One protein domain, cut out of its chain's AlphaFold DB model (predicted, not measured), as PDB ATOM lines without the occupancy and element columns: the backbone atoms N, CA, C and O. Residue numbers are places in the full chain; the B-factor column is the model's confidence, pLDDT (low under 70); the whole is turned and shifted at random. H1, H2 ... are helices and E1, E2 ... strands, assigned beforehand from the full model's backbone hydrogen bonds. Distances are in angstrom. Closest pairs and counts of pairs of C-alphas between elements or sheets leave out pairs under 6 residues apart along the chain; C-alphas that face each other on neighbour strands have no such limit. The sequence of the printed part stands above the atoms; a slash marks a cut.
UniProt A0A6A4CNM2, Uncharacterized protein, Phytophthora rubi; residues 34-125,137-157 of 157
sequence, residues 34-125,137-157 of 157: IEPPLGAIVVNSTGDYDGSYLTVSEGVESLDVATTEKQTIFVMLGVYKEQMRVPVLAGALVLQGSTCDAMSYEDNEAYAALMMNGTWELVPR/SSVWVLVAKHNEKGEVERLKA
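Overview. This is residues 34 to 125 and 137 to 157 of the 157 residues of an uncharacterized protein of Phytophthora rubi (UniProt A0A6A4CNM2). Little regular structure: mostly loop, with a small parallel sheet, order E1, E2, E3, H1 over one face, and the antiparallel hairpin E4 and E5 at one end. The printed part has 113 residues, 35 in named elements, mixed: E1 H1 E2 E3 H2 E4 E5. It is compact, radius of gyration of the C-alphas 13.7 A, spanning 41 by 30 by 25 A.

Along the chain. Find C-alpha 41 at (2.474, 47.810, 2.670), where E1, residues 41 to 43, begins. E2 is residues 71 to 75, 13.2 A; E3, 93 to 97, 13.1 A; H1, 56 to 61; H2, 109 to 115; E4, 143 to 146. E5, 152 to 156, ends at (17.639, 40.604, 14.014).

Arrangement. Look for pairs within hydrogen-bond range, 2.8 A each: N 43 and O 74 for E1 and E2, N 73 and O 94 for E2 and E3, N 145 and O 154 for E4 and E5. H1 runs along the strands, height over the sheet 8.6 A; its closest C-alphas to E1 are Val 56 and Val 43, 6.0 A. E1, H1, E2 form a strand-helix-strand unit, parallel neighbours with a helix between, crossover right-handed. H2 only grazes the sheet, with residues 109 to 111. In both helices every O i to N i+4 pair is within range.

Size, cuts and confidence. Residues 126 to 136 are cut out; C-alphas 125 and 137 are 9.9 A apart. Links E1 to H1, E2 to E3 and E3 to H2 are long. pLDDT is under 70 at residues 82 to 85, 103 to 125 and 137 to 157.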
ATOM      1  N   ILE A  34      13.804  50.165  -5.875       86.81
ATOM      2  CA  ILE A  34      13.159  51.475  -5.728       86.81
ATOM      3  C   ILE A  34      11.634  51.413  -5.792       86.81
ATOM      4  O   ILE A  34      10.968  52.355  -5.380       86.81
ATOM      5  N   GLU A  35      11.091  50.293  -6.264       89.19
ATOM      6  CA  GLU A  35       9.656  50.069  -6.388       89.19
ATOM      7  C   GLU A  35       9.173  49.037  -5.360       89.19
ATOM      8  O   GLU A  35       9.838  48.008  -5.156       89.19
ATOM      9  N   PRO A  36       8.011  49.277  -4.728       91.62
ATOM     10  CA  PRO A  36       7.422  48.324  -3.806       91.62
ATOM     11  C   PRO A  36       6.967  47.055  -4.544       91.62
ATOM     12  O   PRO A  36       6.319  47.136  -5.591       91.62
ATOM     13  N   PRO A  37       7.250  45.858  -4.000       91.31
ATOM     14  CA  PRO A  37       6.680  44.619  -4.511       91.31
ATOM     15  C   PRO A  37       5.147  44.635  -4.466       91.31
ATOM     16  O   PRO A  37       4.540  45.257  -3.593       91.31
ATOM     17  N   LEU A  38       4.511  43.877  -5.361       92.75
ATOM     18  CA  LEU A  38       3.055  43.750  -5.373       92.75
ATOM     19  C   LEU A  38       2.534  43.225  -4.023       92.75
ATOM     20  O   LEU A  38       2.997  42.194  -3.533       92.75
ATOM     21  N   GLY A  39       1.555  43.927  -3.452       93.06
ATOM     22  CA  GLY A  39       0.952  43.580  -2.161       93.06
ATOM     23  C   GLY A  39       1.776  43.996  -0.940       93.06
ATOM     24  O   GLY A  39       1.413  43.627   0.175       93.06
ATOM     25  N   ALA A  40       2.871  44.741  -1.119       93.94
ATOM     26  CA  ALA A  40       3.584  45.338  -0.000       93.94
ATOM     27  C   ALA A  40       2.787  46.501   0.607       93.94
ATOM     28  O   ALA A  40       2.182  47.306  -0.101       93.94
ATOM     29  N   ILE A  41       2.850  46.608   1.930       97.00
ATOM     30  CA  ILE A  41       2.474  47.810   2.670       97.00
ATOM     31  C   ILE A  41       3.549  48.858   2.397       97.00
ATOM     32  O   ILE A  41       4.728  48.585   2.609       97.00
ATOM     33  N   VAL A  42       3.172  50.043   1.923       96.56
ATOM     34  CA  VAL A  42       4.140  51.091   1.577       96.56
ATOM     35  C   VAL A  42       4.193  52.138   2.677       96.56
ATOM     36  O   VAL A  42       3.160  52.605   3.148       96.56
ATOM     37  N   VAL A  43       5.404  52.522   3.068       94.25
ATOM     38  CA  VAL A  43       5.669  53.630   3.984       94.25
ATOM     39  C   VAL A  43       6.405  54.712   3.208       94.25
ATOM     40  O   VAL A  43       7.454  54.439   2.624       94.25
ATOM     41  N   ASN A  44       5.862  55.924   3.183       94.06
ATOM     42  CA  ASN A  44       6.475  57.081   2.553       94.06
ATOM     43  C   ASN A  44       6.290  58.336   3.412       94.06
ATOM     44  O   ASN A  44       5.198  58.895   3.486       94.06
ATOM     45  N   SER A  45       7.388  58.820   3.994       86.50
ATOM     46  CA  SER A  45       7.389  60.025   4.836       86.50
ATOM     47  C   SER A  45       6.885  61.299   4.145       86.50
ATOM     48  O   SER A  45       6.437  62.214   4.837       86.50
ATOM     49  N   THR A  46       6.940  61.387   2.810       88.56
ATOM     50  CA  THR A  46       6.434  62.561   2.077       88.56
ATOM     51  C   THR A  46       4.931  62.494   1.817       88.56
ATOM     52  O   THR A  46       4.307  63.524   1.582       88.56
ATOM     53  N   GLY A  47       4.338  61.296   1.885       90.81
ATOM     54  CA  GLY A  47       2.939  61.061   1.533       90.81
ATOM     55  C   GLY A  47       2.648  61.086   0.028       90.81
ATOM     56  O   GLY A  47       1.491  60.955  -0.357       90.81
ATOM     57  N   ASP A  48       3.667  61.202  -0.831       91.75
ATOM     58  CA  ASP A  48       3.482  61.319  -2.289       91.75
ATOM     59  C   ASP A  48       3.175  59.980  -2.982       91.75
ATOM     60  O   ASP A  48       2.951  59.932  -4.190       91.75
ATOM     61  N   TYR A  49       3.208  58.871  -2.237       92.06
ATOM     62  CA  TYR A  49       2.844  57.553  -2.749       92.06
ATOM     63  C   TYR A  49       1.410  57.216  -2.331       92.06
ATOM     64  O   TYR A  49       1.117  57.108  -1.137       92.06
ATOM     65  N   ASP A  50       0.526  57.007  -3.304       94.00
ATOM     66  CA  ASP A  50      -0.887  56.722  -3.046       94.00
ATOM     67  C   ASP A  50      -1.077  55.470  -2.178       94.00
ATOM     68  O   ASP A  50      -0.560  54.390  -2.467       94.00
ATOM     69  N   GLY A  51      -1.848  55.617  -1.096       93.94
ATOM     70  CA  GLY A  51      -2.121  54.531  -0.150       93.94
ATOM     71  C   GLY A  51      -0.939  54.158   0.751       93.94
ATOM     72  O   GLY A  51      -0.981  53.105   1.385       93.94
ATOM     73  N   SER A  52       0.107  54.989   0.807       96.38
ATOM     74  CA  SER A  52       1.201  54.813   1.762       96.38
ATOM     75  C   SER A  52       0.848  55.314   3.164       96.38
ATOM     76  O   SER A  52       0.003  56.190   3.348       96.38
ATOM     77  N   TYR A  53       1.540  54.756   4.153       96.75
ATOM     78  CA  TYR A  53       1.589  55.277   5.512       96.75
ATOM     79  C   TYR A  53       2.730  56.283   5.655       96.75
ATOM     80  O   TYR A  53       3.770  56.138   5.011       96.75
ATOM     81  N   LEU A  54       2.569  57.286   6.517       91.81
ATOM     82  CA  LEU A  54       3.597  58.310   6.719       91.81
ATOM     83  C   LEU A  54       4.735  57.800   7.610       91.81
ATOM     84  O   LEU A  54       5.868  58.276   7.514       91.81
ATOM     85  N   THR A  55       4.441  56.818   8.462       86.38
ATOM     86  CA  THR A  55       5.381  56.261   9.439       86.38
ATOM     87  C   THR A  55       5.501  54.744   9.325       86.38
ATOM     88  O   THR A  55       4.584  54.047   8.877       86.38
ATOM     89  N   VAL A  56       6.641  54.200   9.757       84.44
ATOM     90  CA  VAL A  56       6.850  52.748   9.824       84.44
ATOM     91  C   VAL A  56       5.941  52.140  10.894       84.44
ATOM     92  O   VAL A  56       5.481  51.012  10.722       84.44
ATOM     93  N   SER A  57       5.634  52.882  11.966       84.00
ATOM     94  CA  SER A  57       4.691  52.442  13.003       84.00
ATOM     95  C   SER A  57       3.291  52.192  12.460       84.00
ATOM     96  O   SER A  57       2.765  51.100  12.656       84.00
ATOM     97  N   GLU A  58       2.729  53.137  11.704       90.06
ATOM     98  CA  GLU A  58       1.430  52.957  11.039       90.06
ATOM     99  C   GLU A  58       1.456  51.768  10.066       90.06
ATOM    100  O   GLU A  58       0.530  50.956  10.032       90.06
ATOM    101  N   GLY A  59       2.559  51.603   9.325       92.75
ATOM    102  CA  GLY A  59       2.758  50.439   8.462       92.75
ATOM    103  C   GLY A  59       2.706  49.114   9.230       92.75
ATOM    104  O   GLY A  59       2.078  48.160   8.774       92.75
ATOM    105  N   VAL A  60       3.312  49.043  10.417       86.81
ATOM    106  CA  VAL A  60       3.259  47.846  11.273       86.81
ATOM    107  C   VAL A  60       1.895  47.637  11.917       86.81
ATOM    108  O   VAL A  60       1.457  46.493  12.027       86.81
ATOM    109  N   GLU A  61       1.205  48.702  12.310       91.12
ATOM    110  CA  GLU A  61      -0.159  48.615  12.843       91.12
ATOM    111  C   GLU A  61      -1.155  48.088  11.801       91.12
ATOM    112  O   GLU A  61      -2.170  47.497  12.164       91.12
ATOM    113  N   SER A  62      -0.837  48.231  10.512       95.25
ATOM    114  CA  SER A  62      -1.646  47.697   9.415       95.25
ATOM    115  C   SER A  62      -1.447  46.202   9.124       95.25
ATOM    116  O   SER A  62      -2.161  45.645   8.289       95.25
ATOM    117  N   LEU A  63      -0.492  45.540   9.787       91.44
ATOM    118  CA  LEU A  63      -0.216  44.119   9.571       91.44
ATOM    119  C   LEU A  63      -1.369  43.235  10.057       91.44
ATOM    120  O   LEU A  63      -1.905  43.410  11.152       91.44
ATOM    121  N   ASP A  64      -1.667  42.189   9.289       93.75
ATOM    122  CA  ASP A  64      -2.507  41.096   9.769       93.75
ATOM    123  C   ASP A  64      -1.688  40.237  10.741       93.75
ATOM    124  O   ASP A  64      -0.761  39.525  10.358       93.75
ATOM    125  N   VAL A  65      -2.002  40.310  12.031       89.62
ATOM    126  CA  VAL A  65      -1.281  39.551  13.064       89.62
ATOM    127  C   VAL A  65      -1.576  38.046  13.025       89.62
ATOM    128  O   VAL A  65      -0.781  37.253  13.536       89.62
ATOM    129  N   ALA A  66      -2.703  37.644  12.428       92.19
ATOM    130  CA  ALA A  66      -3.186  36.266  12.415       92.19
ATOM    131  C   ALA A  66      -2.750  35.485  11.169       92.19
ATOM    132  O   ALA A  66      -2.744  34.252  11.196       92.19
ATOM    133  N   THR A  67      -2.376  36.171  10.086       88.62
ATOM    134  CA  THR A  67      -1.925  35.493   8.869       88.62
ATOM    135  C   THR A  67      -0.599  34.768   9.081       88.62
ATOM    136  O   THR A  67       0.345  35.301   9.665       88.62
ATOM    137  N   THR A  68      -0.512  33.543   8.568       83.94
ATOM    138  CA  THR A  68       0.741  32.780   8.484       83.94
ATOM    139  C   THR A  68       1.537  33.109   7.223       83.94
ATOM    140  O   THR A  68       2.683  32.678   7.084       83.94
ATOM    141  N   GLU A  69       0.937  33.857   6.294       86.06
ATOM    142  CA  GLU A  69       1.585  34.276   5.058       86.06
ATOM    143  C   GLU A  69       2.635  35.360   5.314       86.06
ATOM    144  O   GLU A  69       2.601  36.105   6.296       86.06
ATOM    145  N   LYS A  70       3.601  35.451   4.401       84.81
ATOM    146  CA  LYS A  70       4.646  36.472   4.465       84.81
ATOM    147  C   LYS A  70       4.067  37.845   4.124       84.81
ATOM    148  O   LYS A  70       3.581  38.040   3.012       84.81
ATOM    149  N   GLN A  71       4.248  38.811   5.016       89.62
ATOM    150  CA  GLN A  71       3.901  40.215   4.791       89.62
ATOM    151  C   GLN A  71       5.158  41.040   4.523       89.62
ATOM    152  O   GLN A  71       6.233  40.740   5.044       89.62
ATOM    153  N   THR A  72       5.038  42.062   3.679       87.88
ATOM    154  CA  THR A  72       6.154  42.953   3.335       87.88
ATOM    155  C   THR A  72       5.758  44.393   3.604       87.88
ATOM    156  O   THR A  72       4.738  44.841   3.092       87.88
ATOM    157  N   ILE A  73       6.581  45.106   4.365       91.38
ATOM    158  CA  ILE A  73       6.556  46.561   4.467       91.38
ATOM    159  C   ILE A  73       7.716  47.087   3.620       91.38
ATOM    160  O   ILE A  73       8.873  46.734   3.858       91.38
ATOM    161  N   PHE A  74       7.402  47.903   2.620       90.81
ATOM    162  CA  PHE A  74       8.365  48.596   1.780       90.81
ATOM    163  C   PHE A  74       8.478  50.057   2.220       90.81
ATOM    164  O   PHE A  74       7.494  50.792   2.206       90.81
ATOM    165  N   VAL A  75       9.677  50.474   2.613       87.88
ATOM    166  CA  VAL A  75       9.956  51.812   3.134       87.88
ATOM    167  C   VAL A  75      10.626  52.638   2.042       87.88
ATOM    168  O   VAL A  75      11.759  52.356   1.651       87.88
ATOM    169  N   MET A  76       9.925  53.652   1.539       87.06
ATOM    170  CA  MET A  76      10.455  54.617   0.574       87.06
ATOM    171  C   MET A  76      11.603  55.423   1.194       87.06
ATOM    172  O   MET A  76      11.663  55.582   2.417       87.06
ATOM    173  N   LEU A  77      12.491  55.955   0.347       82.44
ATOM    174  CA  LEU A  77      13.581  56.833   0.782       82.44
ATOM    175  C   LEU A  77      13.032  57.984   1.634       82.44
ATOM    176  O   LEU A  77      12.032  58.606   1.280       82.44
ATOM    177  N   GLY A  78      13.675  58.245   2.768       74.12
ATOM    178  CA  GLY A  78      13.219  59.252   3.715       74.12
ATOM    179  C   GLY A  78      13.806  59.062   5.107       74.12
ATOM    180  O   GLY A  78      14.461  58.064   5.411       74.12
ATOM    181  N   VAL A  79      13.536  60.041   5.969       75.31
ATOM    182  CA  VAL A  79      14.025  60.063   7.349       75.31
ATOM    183  C   VAL A  79      12.884  59.723   8.300       75.31
ATOM    184  O   VAL A  79      11.978  60.526   8.510       75.31
ATOM    185  N   TYR A  80      12.980  58.558   8.938       74.50
ATOM    186  CA  TYR A  80      11.988  58.052   9.889       74.50
ATOM    187  C   TYR A  80      12.575  58.086  11.302       74.50
ATOM    188  O   TYR A  80      13.500  57.342  11.628       74.50
ATOM    189  N   LYS A  81      12.077  59.000  12.141       71.56
ATOM    190  CA  LYS A  81      12.547  59.190  13.523       71.56
ATOM    191  C   LYS A  81      11.509  58.665  14.498       71.56
ATOM    192  O   LYS A  81      10.709  59.431  15.027       71.56
ATOM    193  N   GLU A  82      11.530  57.362  14.734       65.12
ATOM    194  CA  GLU A  82      10.538  56.706  15.582       65.12
ATOM    195  C   GLU A  82      11.100  55.496  16.334       65.12
ATOM    196  O   GLU A  82      12.141  54.935  15.989       65.12
ATOM    197  N   GLN A  83      10.389  55.104  17.392       50.88
ATOM    198  CA  GLN A  83      10.606  53.860  18.118       50.88
ATOM    199  C   GLN A  83       9.328  53.037  18.016       50.88
ATOM    200  O   GLN A  83       8.252  53.538  18.333       50.88
ATOM    201  N   MET A  84       9.451  51.773  17.617       65.38
ATOM    202  CA  MET A  84       8.287  50.930  17.380       65.38
ATOM    203  C   MET A  84       8.498  49.500  17.862       65.38
ATOM    204  O   MET A  84       9.613  48.972  17.888       65.38
ATOM    205  N   ARG A  85       7.389  48.884  18.273       68.56
ATOM    206  CA  ARG A  85       7.302  47.486  18.660       68.56
ATOM    207  C   ARG A  85       6.518  46.720  17.605       68.56
ATOM    208  O   ARG A  85       5.328  46.952  17.436       68.56
ATOM    209  N   VAL A  86       7.173  45.757  16.966       72.44
ATOM    210  CA  VAL A  86       6.483  44.808  16.087       72.44
ATOM    211  C   VAL A  86       5.660  43.849  16.961       72.44
ATOM    212  O   VAL A  86       6.220  43.281  17.911       72.44
ATOM    213  N   PRO A  87       4.348  43.683  16.707       75.75
ATOM    214  CA  PRO A  87       3.533  42.712  17.425       75.75
ATOM    215  C   PRO A  87       4.006  41.284  17.133       75.75
ATOM    216  O   PRO A  87       4.803  41.033  16.230       75.75
ATOM    217  N   VAL A  88       3.522  40.319  17.914       76.44
ATOM    218  CA  VAL A  88       3.764  38.907  17.602       76.44
ATOM    219  C   VAL A  88       2.940  38.550  16.368       76.44
ATOM    220  O   VAL A  88       1.724  38.719  16.380       76.44
ATOM    221  N   LEU A  89       3.607  38.076  15.317       79.69
ATOM    222  CA  LEU A  89       2.987  37.704  14.047       79.69
ATOM    223  C   LEU A  89       2.976  36.182  13.898       79.69
ATOM    224  O   LEU A  89       3.956  35.518  14.244       79.69
ATOM    225  N   ALA A  90       1.886  35.633  13.359       75.00
ATOM    226  CA  ALA A  90       1.817  34.211  13.017       75.00
ATOM    227  C   ALA A  90       2.678  33.856  11.783       75.00
ATOM    228  O   ALA A  90       3.138  32.720  11.654       75.00
ATOM    229  N   GLY A  91       2.902  34.826  10.893       75.44
ATOM    230  CA  GLY A  91       3.685  34.712   9.663       75.44
ATOM    231  C   GLY A  91       4.979  35.526   9.679       75.44
ATOM    232  O   GLY A  91       5.296  36.243  10.628       75.44
ATOM    233  N   ALA A  92       5.759  35.414   8.603       80.94
ATOM    234  CA  ALA A  92       7.011  36.155   8.460       80.94
ATOM    235  C   ALA A  92       6.767  37.622   8.072       80.94
ATOM    236  O   ALA A  92       5.958  37.904   7.189       80.94
ATOM    237  N   LEU A  93       7.539  38.541   8.655       80.75
ATOM    238  CA  LEU A  93       7.595  39.942   8.240       80.75
ATOM    239  C   LEU A  93       8.885  40.221   7.468       80.75
ATOM    240  O   LEU A  93       9.977  39.865   7.908       80.75
ATOM    241  N   VAL A  94       8.758  40.897   6.332       81.75
ATOM    242  CA  VAL A  94       9.871  41.504   5.601       81.75
ATOM    243  C   VAL A  94       9.742  43.015   5.717       81.75
ATOM    244  O   VAL A  94       8.735  43.572   5.296       81.75
ATOM    245  N   LEU A  95      10.760  43.678   6.260       81.94
ATOM    246  CA  LEU A  95      10.897  45.130   6.180       81.94
ATOM    247  C   LEU A  95      11.995  45.433   5.164       81.94
ATOM    248  O   LEU A  95      13.150  45.079   5.394       81.94
ATOM    249  N   GLN A  96      11.631  46.043   4.042       80.50
ATOM    250  CA  GLN A  96      12.543  46.326   2.940       80.50
ATOM    251  C   GLN A  96      12.620  47.832   2.705       80.50
ATOM    252  O   GLN A  96      11.618  48.460   2.388       80.50
ATOM    253  N   GLY A  97      13.817  48.403   2.823       82.44
ATOM    254  CA  GLY A  97      14.064  49.792   2.435       82.44
ATOM    255  C   GLY A  97      14.296  49.938   0.932       82.44
ATOM    256  O   GLY A  97      14.862  49.042   0.296       82.44
ATOM    257  N   SER A  98      13.893  51.084   0.390       83.69
ATOM    258  CA  SER A  98      14.280  51.517  -0.948       83.69
ATOM    259  C   SER A  98      15.794  51.743  -1.013       83.69
ATOM    260  O   SER A  98      16.379  52.310  -0.092       83.69
ATOM    261  N   THR A  99      16.451  51.252  -2.067       81.00
ATOM    262  CA  THR A  99      17.903  51.407  -2.265       81.00
ATOM    263  C   THR A  99      18.282  51.360  -3.744       81.00
ATOM    264  O   THR A  99      17.649  50.657  -4.537       81.00
ATOM    265  N   CYS A 100      19.354  52.060  -4.110       78.69
ATOM    266  CA  CYS A 100      19.951  51.997  -5.447       78.69
ATOM    267  C   CYS A 100      20.848  50.770  -5.644       78.69
ATOM    268  O   CYS A 100      21.033  50.325  -6.776       78.69
ATOM    269  N   ASP A 101      21.343  50.174  -4.558       74.56
ATOM    270  CA  ASP A 101      22.114  48.939  -4.602       74.56
ATOM    271  C   ASP A 101      21.780  48.035  -3.411       74.56
ATOM    272  O   ASP A 101      22.162  48.280  -2.269       74.56
ATOM    273  N   ALA A 102      21.085  46.934  -3.687       70.00
ATOM    274  CA  ALA A 102      20.787  45.901  -2.706       70.00
ATOM    275  C   ALA A 102      22.016  45.100  -2.234       70.00
ATOM    276  O   ALA A 102      21.887  44.242  -1.355       70.00
ATOM    277  N   MET A 103      23.195  45.327  -2.821       67.38
ATOM    278  CA  MET A 103      24.428  44.618  -2.468       67.38
ATOM    279  C   MET A 103      25.266  45.326  -1.401       67.38
ATOM    280  O   MET A 103      26.111  44.656  -0.796       67.38
ATOM    281  N   SER A 104      25.029  46.618  -1.147       62.25
ATOM    282  CA  SER A 104      25.721  47.406  -0.120       62.25
ATOM    283  C   SER A 104      24.753  47.931   0.947       62.25
ATOM    284  O   SER A 104      23.569  48.147   0.701       62.25
ATOM    285  N   TYR A 105      25.268  48.097   2.165       55.09
ATOM    286  CA  TYR A 105      24.569  48.718   3.296       55.09
ATOM    287  C   TYR A 105      24.995  50.175   3.515       55.09
ATOM    288  O   TYR A 105      24.422  50.847   4.369       55.09
ATOM    289  N   GLU A 106      26.015  50.639   2.789       55.91
ATOM    290  CA  GLU A 106      26.703  51.913   3.024       55.91
ATOM    291  C   GLU A 106      25.802  53.123   2.726       55.91
ATOM    292  O   GLU A 106      25.910  54.132   3.417       55.91
ATOM    293  N   ASP A 107      24.833  52.962   1.819       56.34
ATOM    294  CA  ASP A 107      23.939  54.037   1.365       56.34
ATOM    295  C   ASP A 107      22.483  53.876   1.847       56.34
ATOM    296  O   ASP A 107      21.573  54.550   1.364       56.34
ATOM    297  N   ASN A 108      22.213  52.968   2.794       58.66
ATOM    298  CA  ASN A 108      20.855  52.753   3.296       58.66
ATOM    299  C   ASN A 108      20.577  53.621   4.537       58.66
ATOM    300  O   ASN A 108      20.846  53.222   5.675       58.66
ATOM    301  N   GLU A 109      19.995  54.804   4.321       57.69
ATOM    302  CA  GLU A 109      19.637  55.747   5.394       57.69
ATOM    303  C   GLU A 109      18.647  55.154   6.414       57.69
ATOM    304  O   GLU A 109      18.759  55.416   7.614       57.69
ATOM    305  N   ALA A 110      17.728  54.287   5.970       57.06
ATOM    306  CA  ALA A 110      16.781  53.608   6.856       57.06
ATOM    307  C   ALA A 110      17.490  52.616   7.796       57.06
ATOM    308  O   ALA A 110      17.151  52.518   8.976       57.06
ATOM    309  N   TYR A 111      18.521  51.923   7.308       60.34
ATOM    310  CA  TYR A 111      19.359  51.055   8.135       60.34
ATOM    311  C   TYR A 111      20.134  51.845   9.194       60.34
ATOM    312  O   TYR A 111      20.121  51.476  10.371       60.34
ATOM    313  N   ALA A 112      20.770  52.951   8.800       60.72
ATOM    314  CA  ALA A 112      21.488  53.806   9.740       60.72
ATOM    315  C   ALA A 112      20.551  54.320  10.851       60.72
ATOM    316  O   ALA A 112      20.908  54.248  12.026       60.72
ATOM    317  N   ALA A 113      19.334  54.748  10.497       58.88
ATOM    318  CA  ALA A 113      18.326  55.205  11.453       58.88
ATOM    319  C   ALA A 113      17.889  54.105  12.438       58.88
ATOM    320  O   ALA A 113      17.807  54.360  13.641       58.88
ATOM    321  N   LEU A 114      17.673  52.874  11.959       57.59
ATOM    322  CA  LEU A 114      17.302  51.746  12.819       57.59
ATOM    323  C   LEU A 114      18.423  51.396  13.810       57.59
ATOM    324  O   LEU A 114      18.155  51.214  14.995       57.59
ATOM    325  N   MET A 115      19.685  51.364  13.373       59.19
ATOM    326  CA  MET A 115      20.814  50.948  14.220       59.19
ATOM    327  C   MET A 115      21.211  51.967  15.301       59.19
ATOM    328  O   MET A 115      21.817  51.583  16.304       59.19
ATOM    329  N   MET A 116      20.866  53.248  15.138       56.22
ATOM    330  CA  MET A 116      21.265  54.326  16.058       56.22
ATOM    331  C   MET A 116      20.722  54.180  17.492       56.22
ATOM    332  O   MET A 116      21.287  54.771  18.410       56.22
ATOM    333  N   ASN A 117      19.663  53.398  17.719       57.47
ATOM    334  CA  ASN A 117      19.024  53.276  19.038       57.47
ATOM    335  C   ASN A 117      19.553  52.109  19.907       57.47
ATOM    336  O   ASN A 117      19.109  51.943  21.044       57.47
ATOM    337  N   GLY A 118      20.468  51.281  19.383       51.03
ATOM    338  CA  GLY A 118      21.095  50.175  20.118       51.03
ATOM    339  C   GLY A 118      20.199  48.968  20.442       51.03
ATOM    340  O   GLY A 118      20.653  48.067  21.148       51.03
ATOM    341  N   THR A 119      18.959  48.896  19.942       48.81
ATOM    342  CA  THR A 119      18.054  47.747  20.182       48.81
ATOM    343  C   THR A 119      18.207  46.601  19.176       48.81
ATOM    344  O   THR A 119      17.521  45.585  19.290       48.81
ATOM    345  N   TRP A 120      19.106  46.740  18.201       53.62
ATOM    346  CA  TRP A 120      19.250  45.830  17.064       53.62
ATOM    347  C   TRP A 120      20.626  45.165  17.054       53.62
ATOM    348  O   TRP A 120      21.637  45.788  17.376       53.62
ATOM    349  N   GLU A 121      20.675  43.891  16.665       50.31
ATOM    350  CA  GLU A 121      21.930  43.178  16.413       50.31
ATOM    351  C   GLU A 121      22.048  42.844  14.928       50.31
ATOM    352  O   GLU A 121      21.173  42.183  14.364       50.31
ATOM    353  N   LEU A 122      23.181  43.238  14.342       49.22
ATOM    354  CA  LEU A 122      23.632  42.735  13.051       49.22
ATOM    355  C   LEU A 122      23.874  41.236  13.138       49.22
ATOM    356  O   LEU A 122      24.803  40.796  13.825       49.22
ATOM    357  N   VAL A 123      23.091  40.442  12.410       51.66
ATOM    358  CA  VAL A 123      23.367  39.009  12.348       51.66
ATOM    359  C   VAL A 123      24.406  38.747  11.263       51.66
ATOM    360  O   VAL A 123      24.141  38.962  10.078       51.66
ATOM    361  N   PRO A 124      25.598  38.234  11.619       42.59
ATOM    362  CA  PRO A 124      26.610  37.934  10.624       42.59
ATOM    363  C   PRO A 124      26.093  36.877   9.649       42.59
ATOM    364  O   PRO A 124      25.457  35.889  10.034       42.59
ATOM    365  N   ARG A 125      26.418  37.078   8.367       49.53
ATOM    366  CA  ARG A 125      26.034  36.195   7.262       49.53
ATOM    367  C   ARG A 125      26.246  34.717   7.641       49.53
ATOM    368  O   ARG A 125      27.377  34.324   7.953       49.53
ATOM    369  N   SER A 137      21.087  37.911  -1.616       40.12
ATOM    370  CA  SER A 137      21.437  39.172  -0.952       40.12
ATOM    371  C   SER A 137      20.297  40.190  -0.908       40.12
ATOM    372  O   SER A 137      20.198  41.063  -1.764       40.12
ATOM    373  N   SER A 138      19.415  40.038   0.077       32.56
ATOM    374  CA  SER A 138      18.304  40.949   0.305       32.56
ATOM    375  C   SER A 138      18.586  41.728   1.578       32.56
ATOM    376  O   SER A 138      19.000  41.171   2.595       32.56
ATOM    377  N   VAL A 139      18.399  43.028   1.412       48.38
ATOM    378  CA  VAL A 139      18.628  44.184   2.274       48.38
ATOM    379  C   VAL A 139      17.821  44.076   3.571       48.38
ATOM    380  O   VAL A 139      16.809  44.737   3.717       48.38
ATOM    381  N   TRP A 140      18.281  43.256   4.517       40.00
ATOM    382  CA  TRP A 140      17.623  42.948   5.800       40.00
ATOM    383  C   TRP A 140      16.446  41.968   5.665       40.00
ATOM    384  O   TRP A 140      15.460  42.204   4.971       40.00
ATOM    385  N   VAL A 141      16.535  40.838   6.369       39.22
ATOM    386  CA  VAL A 141      15.367  40.008   6.691       39.22
ATOM    387  C   VAL A 141      15.193  40.138   8.191       39.22
ATOM    388  O   VAL A 141      15.949  39.527   8.945       39.22
ATOM    389  N   LEU A 142      14.219  40.947   8.618       48.19
ATOM    390  CA  LEU A 142      13.942  41.110  10.037       48.19
ATOM    391  C   LEU A 142      13.375  39.814  10.610       48.19
ATOM    392  O   LEU A 142      12.225  39.458  10.370       48.19
ATOM    393  N   VAL A 143      14.188  39.093  11.380       44.16
ATOM    394  CA  VAL A 143      13.728  37.904  12.100       44.16
ATOM    395  C   VAL A 143      13.519  38.284  13.556       44.16
ATOM    396  O   VAL A 143      14.479  38.500  14.300       44.16
ATOM    397  N   ALA A 144      12.261  38.333  13.986       49.94
ATOM    398  CA  ALA A 144      11.945  38.361  15.403       49.94
ATOM    399  C   ALA A 144      12.305  36.995  16.007       49.94
ATOM    400  O   ALA A 144      11.750  35.958  15.643       49.94
ATOM    401  N   LYS A 145      13.295  36.964  16.902       45.94
ATOM    402  CA  LYS A 145      13.564  35.784  17.724       45.94
ATOM    403  C   LYS A 145      12.593  35.832  18.892       45.94
ATOM    404  O   LYS A 145      12.687  36.737  19.717       45.94
ATOM    405  N   HIS A 146      11.684  34.871  18.950       48.53
ATOM    406  CA  HIS A 146      10.763  34.723  20.069       48.53
ATOM    407  C   HIS A 146      11.340  33.751  21.104       48.53
ATOM    408  O   HIS A 146      12.011  32.781  20.737       48.53
ATOM    409  N   ASN A 147      11.091  34.012  22.387       53.22
ATOM    410  CA  ASN A 147      11.378  33.067  23.462       53.22
ATOM    411  C   ASN A 147      10.320  31.944  23.497       53.22
ATOM    412  O   ASN A 147       9.341  31.961  22.750       53.22
ATOM    413  N   GLU A 148      10.483  30.975  24.399       59.91
ATOM    414  CA  GLU A 148       9.544  29.847  24.570       59.91
ATOM    415  C   GLU A 148       8.109  30.280  24.937       59.91
ATOM    416  O   GLU A 148       7.180  29.486  24.828       59.91
ATOM    417  N   LYS A 149       7.915  31.542  25.342       60.72
ATOM    418  CA  LYS A 149       6.616  32.148  25.668       60.72
ATOM    419  C   LYS A 149       6.017  32.951  24.507       60.72
ATOM    420  O   LYS A 149       4.954  33.541  24.670       60.72
ATOM    421  N   GLY A 150       6.686  32.996  23.353       47.84
ATOM    422  CA  GLY A 150       6.256  33.774  22.189       47.84
ATOM    423  C   GLY A 150       6.587  35.267  22.273       47.84
ATOM    424  O   GLY A 150       6.208  36.029  21.386       47.84
ATOM    425  N   GLU A 151       7.315  35.718  23.294       45.00
ATOM    426  CA  GLU A 151       7.712  37.120  23.429       45.00
ATOM    427  C   GLU A 151       8.954  37.399  22.584       45.00
ATOM    428  O   GLU A 151       9.867  36.576  22.523       45.00
ATOM    429  N   VAL A 152       9.011  38.574  21.956       46.59
ATOM    430  CA  VAL A 152      10.178  39.001  21.178       46.59
ATOM    431  C   VAL A 152      11.379  39.159  22.116       46.59
ATOM    432  O   VAL A 152      11.447  40.085  22.918       46.59
ATOM    433  N   GLU A 153      12.323  38.232  22.004       41.72
ATOM    434  CA  GLU A 153      13.585  38.193  22.743       41.72
ATOM    435  C   GLU A 153      14.635  39.084  22.067       41.72
ATOM    436  O   GLU A 153      15.456  39.704  22.741       41.72
ATOM    437  N   ARG A 154      14.636  39.137  20.722       43.81
ATOM    438  CA  ARG A 154      15.607  39.917  19.939       43.81
ATOM    439  C   ARG A 154      15.126  40.167  18.511       43.81
ATOM    440  O   ARG A 154      14.709  39.222  17.844       43.81
ATOM    441  N   LEU A 155      15.249  41.398  18.017       43.84
ATOM    442  CA  LEU A 155      15.035  41.724  16.606       43.84
ATOM    443  C   LEU A 155      16.377  41.662  15.867       43.84
ATOM    444  O   LEU A 155      17.369  42.245  16.309       43.84
ATOM    445  N   LYS A 156      16.423  40.885  14.785       47.47
ATOM    446  CA  LYS A 156      17.639  40.604  14.014       47.47
ATOM    447  C   LYS A 156      17.517  41.206  12.634       47.47
ATOM    448  O   LYS A 156      16.496  40.964  12.002       47.47
ATOM    449  N   ALA A 157      18.547  41.915  12.194       48.47
ATOM    450  CA  ALA A 157      18.658  42.465  10.853       48.47
ATOM    451  C   ALA A 157      19.719  41.676  10.063       48.47
ATOM    452  O   ALA A 157      20.802  41.399  10.641       48.47
TER     453      ALA A 157